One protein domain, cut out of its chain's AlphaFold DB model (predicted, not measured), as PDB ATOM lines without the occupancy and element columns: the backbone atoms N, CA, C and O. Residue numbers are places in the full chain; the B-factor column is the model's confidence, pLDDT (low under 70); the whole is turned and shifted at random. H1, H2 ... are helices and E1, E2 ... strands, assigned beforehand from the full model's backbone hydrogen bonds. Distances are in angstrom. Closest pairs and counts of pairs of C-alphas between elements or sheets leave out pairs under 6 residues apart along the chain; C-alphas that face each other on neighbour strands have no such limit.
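Overview. This is residues 242 to 355 of the 551 residues of the protein "Hypothetical protein" of Eutreptiella gymnastica (UniProt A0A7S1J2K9). Two strongly twisted sheets lie face to face as a sandwich, E3 E2 E5 E6 over the smaller E4 E1 E7, their strands crossed at 32 degrees. The short helix H1 follows E6 at one end, and a long stretch, residues 321 to 346, leads from it to E7. The printed part has 114 residues, under half in named elements, in the order E1 E2 E3 E4 E5 E6 H1 E7. The class is mostly strand; the larger sheet is antiparallel, the smaller mixed. The whole is compact, with a radius of gyration of the C-alphas of 13.9 A and spans of 41 by 29 by 24 A.

Along the chain. E1, residues 242 to 249, starts at C-alpha (128.263, 130.296, 141.475) and is 21.5 A long. E2 is 258 to 264, 20.1 A; E3 267 to 270; E4 284 to 289; E5 298 to 305, 22.8 A. E6, 308 to 316, 24.1 A, bends by 51 degrees at residue 311. H1 is 317 to 320. E7, 347 to 354, 22.7 A, ends at C-alpha (141.025, 122.405, 129.364).

Arrangement. E2 pairs with E5, N 261 to O 302 at 2.8 A. Hairpin E2 and E3 has N 262 to O 269 at 2.8 A; hairpin E5 and E6 has N 301 to O 313 at 2.8 A. E1 is parallel to E7, N 245 to O 350 at 2.6 A, and antiparallel to E4, N 244 to O 286 at 2.8 A. The closest C-alphas of E3 and E4 are Val 269 and Leu 286, 6.8 A. H1, too short for an O i to N i+4 pair, is only just not on the larger sheet, with 4 pairs of C-alphas within 10 A.

Size, cuts and confidence. The C-alphas farthest apart, Gly 254 and Thr 293, are 43.2 A apart. The printed part has no cut. Links E3 to E4 and H1 to E7 are long. pLDDT is under 70 at residues 242 to 253 and 321 to 355.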
ATOM      1  N   MET A 242     127.111 131.089 141.911       62.69
ATOM      2  CA  MET A 242     128.263 130.296 141.475       62.69
ATOM      3  C   MET A 242     129.062 131.098 140.453       62.69
ATOM      4  O   MET A 242     128.594 131.305 139.342       62.69
ATOM      5  N   ASP A 243     130.230 131.583 140.844       54.69
ATOM      6  CA  ASP A 243     131.251 132.181 139.989       54.69
ATOM      7  C   ASP A 243     132.163 131.081 139.418       54.69
ATOM      8  O   ASP A 243     132.503 130.127 140.105       54.69
ATOM      9  N   ILE A 244     132.572 131.185 138.156       59.69
ATOM     10  CA  ILE A 244     133.378 130.177 137.446       59.69
ATOM     11  C   ILE A 244     134.478 130.894 136.661       59.69
ATOM     12  O   ILE A 244     134.182 131.616 135.720       59.69
ATOM     13  N   THR A 245     135.735 130.723 137.052       54.50
ATOM     14  CA  THR A 245     136.945 131.230 136.405       54.50
ATOM     15  C   THR A 245     137.520 130.248 135.373       54.50
ATOM     16  O   THR A 245     138.075 129.224 135.735       54.50
ATOM     17  N   VAL A 246     137.539 130.568 134.083       66.88
ATOM     18  CA  VAL A 246     138.197 129.704 133.073       66.88
ATOM     19  C   VAL A 246     139.638 130.174 132.828       66.88
ATOM     20  O   VAL A 246     139.824 131.315 132.405       66.88
ATOM     21  N   LEU A 247     140.664 129.350 133.085       45.03
ATOM     22  CA  LEU A 247     142.065 129.806 133.107       45.03
ATOM     23  C   LEU A 247     142.937 129.361 131.936       45.03
ATOM     24  O   LEU A 247     143.652 130.208 131.427       45.03
ATOM     25  N   ASN A 248     142.909 128.109 131.475       53.16
ATOM     26  CA  ASN A 248     143.896 127.655 130.480       53.16
ATOM     27  C   ASN A 248     143.318 126.673 129.461       53.16
ATOM     28  O   ASN A 248     142.421 125.899 129.775       53.16
ATOM     29  N   GLY A 249     143.879 126.666 128.254       52.91
ATOM     30  CA  GLY A 249     143.711 125.612 127.263       52.91
ATOM     31  C   GLY A 249     145.042 125.261 126.598       52.91
ATOM     32  O   GLY A 249     145.933 126.106 126.503       52.91
ATOM     33  N   ILE A 250     145.198 124.019 126.136       50.62
ATOM     34  CA  ILE A 250     146.424 123.546 125.462       50.62
ATOM     35  C   ILE A 250     146.239 123.425 123.942       50.62
ATOM     36  O   ILE A 250     145.184 123.002 123.484       50.62
ATOM     37  N   ASP A 251     147.304 123.781 123.205       55.88
ATOM     38  CA  ASP A 251     147.550 123.715 121.748       55.88
ATOM     39  C   ASP A 251     146.336 123.377 120.865       55.88
ATOM     40  O   ASP A 251     146.102 122.236 120.462       55.88
ATOM     41  N   MET A 252     145.589 124.422 120.515       65.94
ATOM     42  CA  MET A 252     144.396 124.351 119.677       65.94
ATOM     43  C   MET A 252     144.605 124.954 118.274       65.94
ATOM     44  O   MET A 252     143.800 125.732 117.758       65.94
ATOM     45  N   LYS A 253     145.723 124.597 117.629       60.69
ATOM     46  CA  LYS A 253     146.093 125.107 116.300       60.69
ATOM     47  C   LYS A 253     145.003 124.893 115.240       60.69
ATOM     48  O   LYS A 253     144.668 123.761 114.901       60.69
ATOM     49  N   GLY A 254     144.602 125.988 114.591       71.50
ATOM     50  CA  GLY A 254     143.721 125.972 113.417       71.50
ATOM     51  C   GLY A 254     142.237 126.146 113.727       71.50
ATOM     52  O   GLY A 254     141.425 125.880 112.845       71.50
ATOM     53  N   LEU A 255     141.912 126.570 114.947       78.69
ATOM     54  CA  LEU A 255     140.564 126.935 115.359       78.69
ATOM     55  C   LEU A 255     140.376 128.450 115.266       78.69
ATOM     56  O   LEU A 255     141.265 129.219 115.642       78.69
ATOM     57  N   ASP A 256     139.230 128.870 114.739       82.19
ATOM     58  CA  ASP A 256     138.997 130.266 114.371       82.19
ATOM     59  C   ASP A 256     138.467 131.085 115.555       82.19
ATOM     60  O   ASP A 256     138.856 132.243 115.705       82.19
ATOM     61  N   SER A 257     137.599 130.522 116.406       90.38
ATOM     62  CA  SER A 257     136.989 131.250 117.528       90.38
ATOM     63  C   SER A 257     136.610 130.358 118.712       90.38
ATOM     64  O   SER A 257     135.507 129.821 118.804       90.38
ATOM     65  N   LEU A 258     137.531 130.238 119.666       93.00
ATOM     66  CA  LEU A 258     137.380 129.398 120.847       93.00
ATOM     67  C   LEU A 258     136.593 130.086 121.957       93.00
ATOM     68  O   LEU A 258     136.959 131.173 122.397       93.00
ATOM     69  N   HIS A 259     135.560 129.429 122.475       94.62
ATOM     70  CA  HIS A 259     134.862 129.859 123.685       94.62
ATOM     71  C   HIS A 259     134.399 128.669 124.523       94.62
ATOM     72  O   HIS A 259     134.222 127.562 124.014       94.62
ATOM     73  N   VAL A 260     134.178 128.919 125.810       95.00
ATOM     74  CA  VAL A 260     133.608 127.950 126.747       95.00
ATOM     75  C   VAL A 260     132.168 128.349 127.035       95.00
ATOM     76  O   VAL A 260     131.869 129.520 127.266       95.00
ATOM     77  N   GLN A 261     131.270 127.376 126.992       95.69
ATOM     78  CA  GLN A 261     129.858 127.493 127.311       95.69
ATOM     79  C   GLN A 261     129.571 126.634 128.540       95.69
ATOM     80  O   GLN A 261     129.806 125.432 128.528       95.69
ATOM     81  N   LEU A 262     129.040 127.243 129.590       95.38
ATOM     82  CA  LEU A 262     128.579 126.536 130.777       95.38
ATOM     83  C   LEU A 262     127.059 126.484 130.729       95.38
ATOM     84  O   LEU A 262     126.413 127.520 130.543       95.38
ATOM     85  N   THR A 263     126.502 125.291 130.891       95.00
ATOM     86  CA  THR A 263     125.061 125.056 130.910       95.00
ATOM     87  C   THR A 263     124.678 124.400 132.226       95.00
ATOM     88  O   THR A 263     125.183 123.333 132.570       95.00
ATOM     89  N   TYR A 264     123.766 125.040 132.950       94.31
ATOM     90  CA  TYR A 264     123.198 124.533 134.191       94.31
ATOM     91  C   TYR A 264     121.693 124.791 134.201       94.31
ATOM     92  O   TYR A 264     121.249 125.941 134.136       94.31
ATOM     93  N   ASP A 265     120.898 123.723 134.247       91.44
ATOM     94  CA  ASP A 265     119.456 123.773 133.972       91.44
ATOM     95  C   ASP A 265     119.145 124.464 132.622       91.44
ATOM     96  O   ASP A 265     119.536 123.997 131.554       91.44
ATOM     97  N   GLN A 266     118.456 125.608 132.669       92.06
ATOM     98  CA  GLN A 266     118.104 126.453 131.526       92.06
ATOM     99  C   GLN A 266     119.035 127.665 131.384       92.06
ATOM    100  O   GLN A 266     118.827 128.503 130.503       92.06
ATOM    101  N   GLN A 267     120.021 127.807 132.274       93.50
ATOM    102  CA  GLN A 267     120.995 128.888 132.222       93.50
ATOM    103  C   GLN A 267     122.176 128.457 131.366       93.50
ATOM    104  O   GLN A 267     122.795 127.426 131.609       93.50
ATOM    105  N   THR A 268     122.499 129.287 130.381       95.50
ATOM    106  CA  THR A 268     123.696 129.127 129.563       95.50
ATOM    107  C   THR A 268     124.490 130.419 129.621       95.50
ATOM    108  O   THR A 268     123.976 131.485 129.273       95.50
ATOM    109  N   VAL A 269     125.745 130.328 130.045       96.00
ATOM    110  CA  VAL A 269     126.702 131.440 130.058       96.00
ATOM    111  C   VAL A 269     127.900 131.077 129.191       96.00
ATOM    112  O   VAL A 269     128.274 129.912 129.094       96.00
ATOM    113  N   LYS A 270     128.472 132.063 128.501       95.94
ATOM    114  CA  LYS A 270     129.600 131.868 127.583       95.94
ATOM    115  C   LYS A 270     130.729 132.818 127.943       95.94
ATOM    116  O   LYS A 270     130.447 133.968 128.284       95.94
ATOM    117  N   THR A 271     131.967 132.361 127.807       95.81
ATOM    118  CA  THR A 271     133.139 133.241 127.827       95.81
ATOM    119  C   THR A 271     133.232 134.062 126.539       95.81
ATOM    120  O   THR A 271     132.540 133.796 125.546       95.81
ATOM    121  N   SER A 272     134.102 135.071 126.531       94.62
ATOM    122  CA  SER A 272     134.488 135.748 125.299       94.62
ATOM    123  C   SER A 272     135.206 134.792 124.338       94.62
ATOM    124  O   SER A 272     135.889 133.845 124.736       94.62
ATOM    125  N   ALA A 273     135.022 135.021 123.037       94.38
ATOM    126  CA  ALA A 273     135.695 134.238 122.013       94.38
ATOM    127  C   ALA A 273     137.161 134.674 121.885       94.38
ATOM    128  O   ALA A 273     137.453 135.858 121.705       94.38
ATOM    129  N   LEU A 274     138.071 133.704 121.929       91.12
ATOM    130  CA  LEU A 274     139.491 133.886 121.672       91.12
ATOM    131  C   LEU A 274     139.806 133.438 120.243       91.12
ATOM    132  O   LEU A 274     139.430 132.346 119.821       91.12
ATOM    133  N   TYR A 275     140.495 134.295 119.498       90.88
ATOM    134  CA  TYR A 275     140.813 134.088 118.085       90.88
ATOM    135  C   TYR A 275     142.309 133.826 117.920       90.88
ATOM    136  O   TYR A 275     143.111 134.481 118.588       90.88
ATOM    137  N   ASP A 276     142.673 132.920 117.007       85.38
ATOM    138  CA  ASP A 276     144.064 132.661 116.587       85.38
ATOM    139  C   ASP A 276     145.036 132.442 117.766       85.38
ATOM    140  O   ASP A 276     146.169 132.925 117.779       85.38
ATOM    141  N   THR A 277     144.573 131.734 118.803       81.06
ATOM    142  CA  THR A 277     145.388 131.407 119.977       81.06
ATOM    143  C   THR A 277     145.596 129.907 120.104       81.06
ATOM    144  O   THR A 277     144.681 129.104 119.940       81.06
ATOM    145  N   PHE A 278     146.833 129.537 120.417       72.62
ATOM    146  CA  PHE A 278     147.245 128.157 120.642       72.62
ATOM    147  C   PHE A 278     146.979 127.723 122.081       72.62
ATOM    148  O   PHE A 278     146.671 126.565 122.322       72.62
ATOM    149  N   HIS A 279     147.051 128.663 123.020       78.12
ATOM    150  CA  HIS A 279     146.856 128.427 124.443       78.12
ATOM    151  C   HIS A 279     145.817 129.425 124.949       78.12
ATOM    152  O   HIS A 279     146.187 130.524 125.374       78.12
ATOM    153  N   PRO A 280     144.512 129.139 124.783       82.94
ATOM    154  CA  PRO A 280     143.489 130.086 125.186       82.94
ATOM    155  C   PRO A 280     143.503 130.272 126.703       82.94
ATOM    156  O   PRO A 280     143.424 129.314 127.464       82.94
ATOM    157  N   VAL A 281     143.597 131.528 127.128       86.06
ATOM    158  CA  VAL A 281     143.524 131.956 128.526       86.06
ATOM    159  C   VAL A 281     142.386 132.959 128.599       86.06
ATOM    160  O   VAL A 281     142.506 134.059 128.056       86.06
ATOM    161  N   TRP A 282     141.262 132.571 129.203       89.62
ATOM    162  CA  TRP A 282     140.084 133.440 129.281       89.62
ATOM    163  C   TRP A 282     140.170 134.406 130.464       89.62
ATOM    164  O   TRP A 282     139.925 135.595 130.293       89.62
ATOM    165  N   ASN A 283     140.561 133.927 131.651       84.81
ATOM    166  CA  ASN A 283     140.563 134.702 132.900       84.81
ATOM    167  C   ASN A 283     139.218 135.401 133.176       84.81
ATOM    168  O   ASN A 283     139.168 136.503 133.727       84.81
ATOM    169  N   GLU A 284     138.119 134.762 132.775       86.31
ATOM    170  CA  GLU A 284     136.765 135.290 132.921       86.31
ATOM    171  C   GLU A 284     136.038 134.595 134.055       86.31
ATOM    172  O   GLU A 284     136.077 133.372 134.143       86.31
ATOM    173  N   VAL A 285     135.350 135.390 134.876       85.25
ATOM    174  CA  VAL A 285     134.481 134.916 135.951       85.25
ATOM    175  C   VAL A 285     133.037 134.915 135.449       85.25
ATOM    176  O   VAL A 285     132.471 135.974 135.173       85.25
ATOM    177  N   LEU A 286     132.446 133.729 135.319       89.38
ATOM    178  CA  LEU A 286     131.072 133.516 134.875       89.38
ATOM    179  C   LEU A 286     130.173 133.224 136.071       89.38
ATOM    180  O   LEU A 286     130.431 132.294 136.821       89.38
ATOM    181  N   THR A 287     129.104 133.999 136.225       86.00
ATOM    182  CA  THR A 287     128.197 133.888 137.369       86.00
ATOM    183  C   THR A 287     126.882 133.210 136.975       86.00
ATOM    184  O   THR A 287     126.188 133.692 136.077       86.00
ATOM    185  N   MET A 288     126.498 132.140 137.674       89.88
ATOM    186  CA  MET A 288     125.222 131.433 137.505       89.88
ATOM    187  C   MET A 288     124.438 131.331 138.814       89.88
ATOM    188  O   MET A 288     125.005 131.343 139.908       89.88
ATOM    189  N   TYR A 289     123.113 131.226 138.704       87.19
ATOM    190  CA  TYR A 289     122.224 131.099 139.857       87.19
ATOM    191  C   TYR A 289     121.876 129.636 140.117       87.19
ATOM    192  O   TYR A 289     121.315 128.977 139.242       87.19
ATOM    193  N   ILE A 290     122.119 129.152 141.333       87.06
ATOM    194  CA  ILE A 290     121.696 127.810 141.744       87.06
ATOM    195  C   ILE A 290     120.351 127.933 142.480       87.06
ATOM    196  O   ILE A 290     120.279 128.604 143.516       87.06
ATOM    197  N   PRO A 291     119.250 127.353 141.966       83.31
ATOM    198  CA  PRO A 291     117.981 127.374 142.676       83.31
ATOM    199  C   PRO A 291     118.096 126.545 143.961       83.31
ATOM    200  O   PRO A 291     118.534 125.403 143.945       83.31
ATOM    201  N   ALA A 292     117.665 127.119 145.087       76.19
ATOM    202  CA  ALA A 292     117.745 126.476 146.406       76.19
ATOM    203  C   ALA A 292     116.795 125.272 146.580       76.19
ATOM    204  O   ALA A 292     116.812 124.605 147.609       76.19
ATOM    205  N   THR A 293     115.915 125.031 145.613       76.06
ATOM    206  CA  THR A 293     114.962 123.923 145.610       76.06
ATOM    207  C   THR A 293     115.204 123.097 144.363       76.06
ATOM    208  O   THR A 293     114.949 123.609 143.276       76.06
ATOM    209  N   ASP A 294     115.634 121.848 144.554       80.25
ATOM    210  CA  ASP A 294     115.889 120.874 143.483       80.25
ATOM    211  C   ASP A 294     116.997 121.339 142.513       80.25
ATOM    212  O   ASP A 294     116.721 121.567 141.332       80.25
ATOM    213  N   PRO A 295     118.233 121.594 143.005       76.44
ATOM    214  CA  PRO A 295     119.340 121.952 142.129       76.44
ATOM    215  C   PRO A 295     119.581 120.794 141.147       76.44
ATOM    216  O   PRO A 295     119.730 119.658 141.598       76.44
ATOM    217  N   PRO A 296     119.587 121.040 139.823       75.69
ATOM    218  CA  PRO A 296     120.021 120.026 138.878       75.69
ATOM    219  C   PRO A 296     121.378 119.475 139.289       75.69
ATOM    220  O   PRO A 296     122.265 120.223 139.690       75.69
ATOM    221  N   GLU A 297     121.534 118.165 139.176       85.19
ATOM    222  CA  GLU A 297     122.745 117.511 139.661       85.19
ATOM    223  C   GLU A 297     123.953 117.842 138.778       85.19
ATOM    224  O   GLU A 297     125.062 117.847 139.283       85.19
ATOM    225  N   GLU A 298     123.765 118.191 137.499       92.75
ATOM    226  CA  GLU A 298     124.854 118.286 136.519       92.75
ATOM    227  C   GLU A 298     125.090 119.712 135.983       92.75
ATOM    228  O   GLU A 298     124.205 120.350 135.404       92.75
ATOM    229  N   LEU A 299     126.332 120.186 136.095       93.12
ATOM    230  CA  LEU A 299     126.891 121.314 135.352       93.12
ATOM    231  C   LEU A 299     127.568 120.796 134.079       93.12
ATOM    232  O   LEU A 299     128.552 120.063 134.150       93.12
ATOM    233  N   THR A 300     127.088 121.208 132.906       93.81
ATOM    234  CA  THR A 300     127.735 120.876 131.627       93.81
ATOM    235  C   THR A 300     128.698 121.989 131.202       93.81
ATOM    236  O   THR A 300     128.332 123.162 131.190       93.81
ATOM    237  N   VAL A 301     129.919 121.628 130.817       94.81
ATOM    238  CA  VAL A 301     130.982 122.524 130.340       94.81
ATOM    239  C   VAL A 301     131.320 122.164 128.898       94.81
ATOM    240  O   VAL A 301     131.918 121.133 128.639       94.81
ATOM    241  N   GLU A 302     130.964 122.985 127.926       94.50
ATOM    242  CA  GLU A 302     131.209 122.716 126.506       94.50
ATOM    243  C   GLU A 302     132.233 123.699 125.939       94.50
ATOM    244  O   GLU A 302     132.161 124.901 126.182       94.50
ATOM    245  N   VAL A 303     133.178 123.206 125.147       92.81
ATOM    246  CA  VAL A 303     134.181 124.029 124.461       92.81
ATOM    247  C   VAL A 303     133.848 124.049 122.982       92.81
ATOM    248  O   VAL A 303     133.746 122.997 122.351       92.81
ATOM    249  N   TYR A 304     133.691 125.240 122.420       93.62
ATOM    250  CA  TYR A 304     133.301 125.444 121.032       93.62
ATOM    251  C   TYR A 304     134.403 126.162 120.256       93.62
ATOM    252  O   TYR A 304     134.938 127.158 120.738       93.62
ATOM    253  N   ASP A 305     134.671 125.714 119.028       93.38
ATOM    254  CA  ASP A 305     135.261 126.553 117.984       93.38
ATOM    255  C   ASP A 305     134.153 126.971 117.030       93.38
ATOM    256  O   ASP A 305     133.581 126.149 116.306       93.38
ATOM    257  N   THR A 306     133.861 128.267 117.024       87.75
ATOM    258  CA  THR A 306     132.804 128.846 116.205       87.75
ATOM    259  C   THR A 306     131.449 128.228 116.580       87.75
ATOM    260  O   THR A 306     130.906 128.568 117.629       87.75
ATOM    261  N   ASP A 307     130.938 127.277 115.792       83.81
ATOM    262  CA  ASP A 307     129.674 126.565 116.036       83.81
ATOM    263  C   ASP A 307     129.873 125.052 116.272       83.81
ATOM    264  O   ASP A 307     128.904 124.292 116.336       83.81
ATOM    265  N   ILE A 308     131.121 124.581 116.364       88.06
ATOM    266  CA  ILE A 308     131.451 123.161 116.519       88.06
ATOM    267  C   ILE A 308     131.878 122.908 117.961       88.06
ATOM    268  O   ILE A 308     132.893 123.434 118.411       88.06
ATOM    269  N   CYS A 309     131.114 122.078 118.674       92.06
ATOM    270  CA  CYS A 309     131.502 121.586 119.992       92.06
ATOM    271  C   CYS A 309     132.690 120.632 119.837       92.06
ATOM    272  O   CYS A 309     132.586 119.603 119.166       92.06
ATOM    273  N   ILE A 310     133.818 120.999 120.431       88.19
ATOM    274  CA  ILE A 310     135.083 120.263 120.372       88.19
ATOM    275  C   ILE A 310     135.181 119.295 121.543       88.19
ATOM    276  O   ILE A 310     135.701 118.194 121.385       88.19
ATOM    277  N   GLY A 311     134.645 119.688 122.699       87.69
ATOM    278  CA  GLY A 311     134.586 118.834 123.870       87.69
ATOM    279  C   GLY A 311     133.469 119.220 124.824       87.69
ATOM    280  O   GLY A 311     133.046 120.375 124.860       87.69
ATOM    281  N   THR A 312     132.994 118.231 125.573       90.69
ATOM    282  CA  THR A 312     131.923 118.374 126.559       90.69
ATOM    283  C   THR A 312     132.384 117.749 127.867       90.69
ATOM    284  O   THR A 312     132.875 116.626 127.863       90.69
ATOM    285  N   GLY A 313     132.216 118.517 128.933       90.69
ATOM    286  CA  GLY A 313     132.482 118.304 130.345       90.69
ATOM    287  C   GLY A 313     131.164 118.112 131.106       90.69
ATOM    288  O   GLY A 313     130.245 118.880 130.839       90.69
ATOM    289  N   THR A 314     131.027 117.182 132.051       90.31
ATOM    290  CA  THR A 314     129.891 117.165 132.996       90.31
ATOM    291  C   THR A 314     130.419 117.019 134.410       90.31
ATOM    292  O   THR A 314     131.235 116.140 134.664       90.31
ATOM    293  N   LEU A 315     129.953 117.876 135.308       88.94
ATOM    294  CA  LEU A 315     130.344 117.911 136.709       88.94
ATOM    295  C   LEU A 315     129.096 117.752 137.567       88.94
ATOM    296  O   LEU A 315     128.153 118.528 137.403       88.94
ATOM    297  N   LEU A 316     129.096 116.783 138.476       89.19
ATOM    298  CA  LEU A 316     128.016 116.655 139.442       89.19
ATOM    299  C   LEU A 316     128.235 117.666 140.571       89.19
ATOM    300  O   LEU A 316     129.304 117.714 141.171       89.19
ATOM    301  N   LEU A 317     127.233 118.492 140.868       85.56
ATOM    302  CA  LEU A 317     127.300 119.442 141.977       85.56
ATOM    303  C   LEU A 317     127.389 118.736 143.332       85.56
ATOM    304  O   LEU A 317     127.959 119.312 144.252       85.56
ATOM    305  N   SER A 318     126.870 117.509 143.449       80.81
ATOM    306  CA  SER A 318     127.021 116.686 144.655       80.81
ATOM    307  C   SER A 318     128.486 116.424 144.992       80.81
ATOM    308  O   SER A 318     128.848 116.392 146.161       80.81
ATOM    309  N   ASP A 319     129.337 116.308 143.972       79.12
ATOM    310  CA  ASP A 319     130.768 116.045 144.131       79.12
ATOM    311  C   ASP A 319     131.523 117.309 144.585       79.12
ATOM    312  O   ASP A 319     132.690 117.240 144.953       79.12
ATOM    313  N   LEU A 320     130.856 118.472 144.573       70.69
ATOM    314  CA  LEU A 320     131.371 119.735 145.110       70.69
ATOM    315  C   LEU A 320     130.930 119.991 146.561       70.69
ATOM    316  O   LEU A 320     131.351 120.991 147.140       70.69
ATOM    317  N   GLU A 321     130.035 119.163 147.117       64.12
ATOM    318  CA  GLU A 321     129.490 119.333 148.473       64.12
ATOM    319  C   GLU A 321     130.337 118.650 149.564       64.12
ATOM    320  O   GLU A 321     130.139 118.954 150.741       64.12
ATOM    321  N   GLU A 322     131.288 117.771 149.217       54.88
ATOM    322  CA  GLU A 322     132.212 117.172 150.194       54.88
ATOM    323  C   GLU A 322     133.343 118.159 150.546       54.88
ATOM    324  O   GLU A 322     134.194 118.490 149.722       54.88
ATOM    325  N   GLU A 323     133.327 118.663 151.787       45.59
ATOM    326  CA  GLU A 323     134.415 119.448 152.384       45.59
ATOM    327  C   GLU A 323     135.678 118.577 152.496       45.59
ATOM    328  O   GLU A 323     135.822 117.783 153.423       45.59
ATOM    329  N   GLY A 324     136.590 118.741 151.542       46.75
ATOM    330  CA  GLY A 324     137.953 118.222 151.580       46.75
ATOM    331  C   GLY A 324     138.863 119.077 150.698       46.75
ATOM    332  O   GLY A 324     138.427 119.593 149.666       46.75
ATOM    333  N   ASP A 325     140.119 119.263 151.104       45.22
ATOM    334  CA  ASP A 325     141.121 119.985 150.304       45.22
ATOM    335  C   ASP A 325     141.573 119.193 149.059       45.22
ATOM    336  O   ASP A 325     142.081 119.779 148.100       45.22
ATOM    337  N   ASP A 326     141.268 117.893 149.014       44.25
ATOM    338  CA  ASP A 326     141.470 117.014 147.864       44.25
ATOM    339  C   ASP A 326     140.202 116.951 146.998       44.25
ATOM    340  O   ASP A 326     139.322 116.107 147.173       44.25
ATOM    341  N   TRP A 327     140.094 117.883 146.050       46.09
ATOM    342  CA  TRP A 327     138.944 117.975 145.147       46.09
ATOM    343  C   TRP A 327     138.948 116.854 144.096       46.09
ATOM    344  O   TRP A 327     139.993 116.579 143.497       46.09
ATOM    345  N   PRO A 328     137.785 116.253 143.776       40.12
ATOM    346  CA  PRO A 328     137.701 115.260 142.719       40.12
ATOM    347  C   PRO A 328     138.011 115.898 141.360       40.12
ATOM    348  O   PRO A 328     137.323 116.804 140.882       40.12
ATOM    349  N   ILE A 329     139.058 115.385 140.713       40.44
ATOM    350  CA  ILE A 329     139.337 115.629 139.300       40.44
ATOM    351  C   ILE A 329     138.187 114.991 138.516       40.44
ATOM    352  O   ILE A 329     138.115 113.769 138.382       40.44
ATOM    353  N   ALA A 330     137.257 115.803 138.013       40.41
ATOM    354  CA  ALA A 330     136.214 115.306 137.126       40.41
ATOM    355  C   ALA A 330     136.845 114.936 135.772       40.41
ATOM    356  O   ALA A 330     137.101 115.789 134.919       40.41
ATOM    357  N   GLU A 331     137.121 113.646 135.583       35.22
ATOM    358  CA  GLU A 331     137.562 113.085 134.310       35.22
ATOM    359  C   GLU A 331     136.406 113.127 133.312       35.22
ATOM    360  O   GLU A 331     135.483 112.311 133.361       35.22
ATOM    361  N   VAL A 332     136.449 114.070 132.372       38.41
ATOM    362  CA  VAL A 332     135.511 114.070 131.250       38.41
ATOM    363  C   VAL A 332     136.222 113.570 129.988       38.41
ATOM    364  O   VAL A 332     137.412 113.845 129.842       38.41
ATOM    365  N   PRO A 333     135.569 112.823 129.064       38.59
ATOM    366  CA  PRO A 333     136.239 112.136 127.948       38.59
ATOM    367  C   PRO A 333     136.982 113.003 126.912       38.59
ATOM    368  O   PRO A 333     137.370 112.495 125.859       38.59
ATOM    369  N   LEU A 334     137.208 114.287 127.186       40.34
ATOM    370  CA  LEU A 334     138.313 115.063 126.637       40.34
ATOM    371  C   LEU A 334     139.087 115.680 127.811       40.34
ATOM    372  O   LEU A 334     138.612 116.620 128.432       40.34
ATOM    373  N   HIS A 335     140.232 115.058 128.096       39.56
ATOM    374  CA  HIS A 335     141.177 115.240 129.200       39.56
ATOM    375  C   HIS A 335     141.173 116.581 129.961       39.56
ATOM    376  O   HIS A 335     141.142 117.666 129.386       39.56
ATOM    377  N   GLU A 336     141.270 116.396 131.283       40.53
ATOM    378  CA  GLU A 336     141.522 117.311 132.400       40.53
ATOM    379  C   GLU A 336     140.901 118.701 132.275       40.53
ATOM    380  O   GLU A 336     141.450 119.594 131.631       40.53
ATOM    381  N   VAL A 337     139.749 118.853 132.942       42.19
ATOM    382  CA  VAL A 337     139.173 120.133 133.350       42.19
ATOM    383  C   VAL A 337     139.524 120.388 134.817       42.19
ATOM    384  O   VAL A 337     138.936 119.762 135.693       42.19
ATOM    385  N   PHE A 338     140.463 121.292 135.111       43.53
ATOM    386  CA  PHE A 338     140.842 121.580 136.508       43.53
ATOM    387  C   PHE A 338     139.877 122.560 137.173       43.53
ATOM    388  O   PHE A 338     139.768 123.701 136.717       43.53
ATOM    389  N   LEU A 339     139.238 122.126 138.262       45.38
ATOM    390  CA  LEU A 339     138.319 122.917 139.076       45.38
ATOM    391  C   LEU A 339     138.955 123.302 140.412       45.38
ATOM    392  O   LEU A 339     139.492 122.446 141.100       45.38
ATOM    393  N   HIS A 340     138.880 124.580 140.799       39.03
ATOM    394  CA  HIS A 340     139.373 125.030 142.109       39.03
ATOM    395  C   HIS A 340     138.373 125.916 142.868       39.03
ATOM    396  O   HIS A 340     138.021 126.990 142.374       39.03
ATOM    397  N   ARG A 341     138.104 125.482 144.114       39.94
ATOM    398  CA  ARG A 341     137.765 126.225 145.349       39.94
ATOM    399  C   ARG A 341     136.313 126.658 145.626       39.94
ATOM    400  O   ARG A 341     135.844 127.698 145.176       39.94
ATOM    401  N   TRP A 342     135.680 126.005 146.599       37.81
ATOM    402  CA  TRP A 342     134.451 126.484 147.250       37.81
ATOM    403  C   TRP A 342     134.707 127.478 148.404       37.81
ATOM    404  O   TRP A 342     135.768 127.476 149.025       37.81
ATOM    405  N   GLN A 343     133.732 128.356 148.690       35.78
ATOM    406  CA  GLN A 343     133.706 129.197 149.899       35.78
ATOM    407  C   GLN A 343     132.295 129.224 150.529       35.78
ATOM    408  O   GLN A 343     131.329 129.592 149.843       35.78
ATOM    409  N   PRO A 344     132.150 128.977 151.847       35.50
ATOM    410  CA  PRO A 344     130.869 129.041 152.550       35.50
ATOM    411  C   PRO A 344     130.458 130.491 152.856       35.50
ATOM    412  O   PRO A 344     130.421 130.919 154.007       35.50
ATOM    413  N   ALA A 345     130.144 131.298 151.835       35.28
ATOM    414  CA  ALA A 345     129.527 132.620 152.038       35.28
ATOM    415  C   ALA A 345     128.797 133.210 150.810       35.28
ATOM    416  O   ALA A 345     128.731 134.435 150.654       35.28
ATOM    417  N   GLY A 346     128.166 132.375 149.980       35.94
ATOM    418  CA  GLY A 346     127.199 132.825 148.965       35.94
ATOM    419  C   GLY A 346     127.770 133.187 147.591       35.94
ATOM    420  O   GLY A 346     127.051 133.804 146.809       35.94
ATOM    421  N   SER A 347     129.009 132.794 147.298       39.75
ATOM    422  CA  SER A 347     129.607 132.789 145.958       39.75
ATOM    423  C   SER A 347     130.544 131.580 145.843       39.75
ATOM    424  O   SER A 347     131.538 131.524 146.563       39.75
ATOM    425  N   VAL A 348     130.229 130.606 144.992       43.72
ATOM    426  CA  VAL A 348     131.161 129.531 144.600       43.72
ATOM    427  C   VAL A 348     132.178 130.133 143.633       43.72
ATOM    428  O   VAL A 348     131.789 131.029 142.909       43.72
ATOM    429  N   ARG A 349     133.444 129.715 143.593       39.56
ATOM    430  CA  ARG A 349     134.378 130.092 142.517       39.56
ATOM    431  C   ARG A 349     134.854 128.792 141.863       39.56
ATOM    432  O   ARG A 349     135.312 127.923 142.572       39.56
ATOM    433  N   LEU A 350     134.729 128.602 140.554       48.38
ATOM    434  CA  LEU A 350     135.204 127.377 139.895       48.38
ATOM    435  C   LEU A 350     136.271 127.695 138.881       48.38
ATOM    436  O   LEU A 350     135.972 128.276 137.854       48.38
ATOM    437  N   GLN A 351     137.503 127.283 139.120       47.84
ATOM    438  CA  GLN A 351     138.504 127.309 138.056       47.84
ATOM    439  C   GLN A 351     138.145 126.312 136.930       47.84
ATOM    440  O   GLN A 351     137.437 125.369 137.211       47.84
ATOM    441  N   VAL A 352     138.538 126.494 135.668       47.38
ATOM    442  CA  VAL A 352     138.347 125.511 134.573       47.38
ATOM    443  C   VAL A 352     139.585 125.601 133.680       47.38
ATOM    444  O   VAL A 352     139.834 126.660 133.101       47.38
ATOM    445  N   ALA A 353     140.376 124.538 133.547       46.50
ATOM    446  CA  ALA A 353     141.499 124.486 132.597       46.50
ATOM    447  C   ALA A 353     141.374 123.259 131.698       46.50
ATOM    448  O   ALA A 353     141.203 122.201 132.249       46.50
ATOM    449  N   ILE A 354     141.434 123.398 130.373       47.50
ATOM    450  CA  ILE A 354     141.025 122.405 129.364       47.50
ATOM    451  C   ILE A 354     142.248 121.792 128.663       47.50
ATOM    452  O   ILE A 354     143.032 122.515 128.038       47.50
ATOM    453  N   HIS A 355     142.387 120.465 128.659       42.06
ATOM    454  CA  HIS A 355     143.493 119.783 127.979       42.06
ATOM    455  C   HIS A 355     143.019 119.116 126.670       42.06
ATOM    456  O   HIS A 355     142.052 118.361 126.631       42.06
TER     457      HIS A 355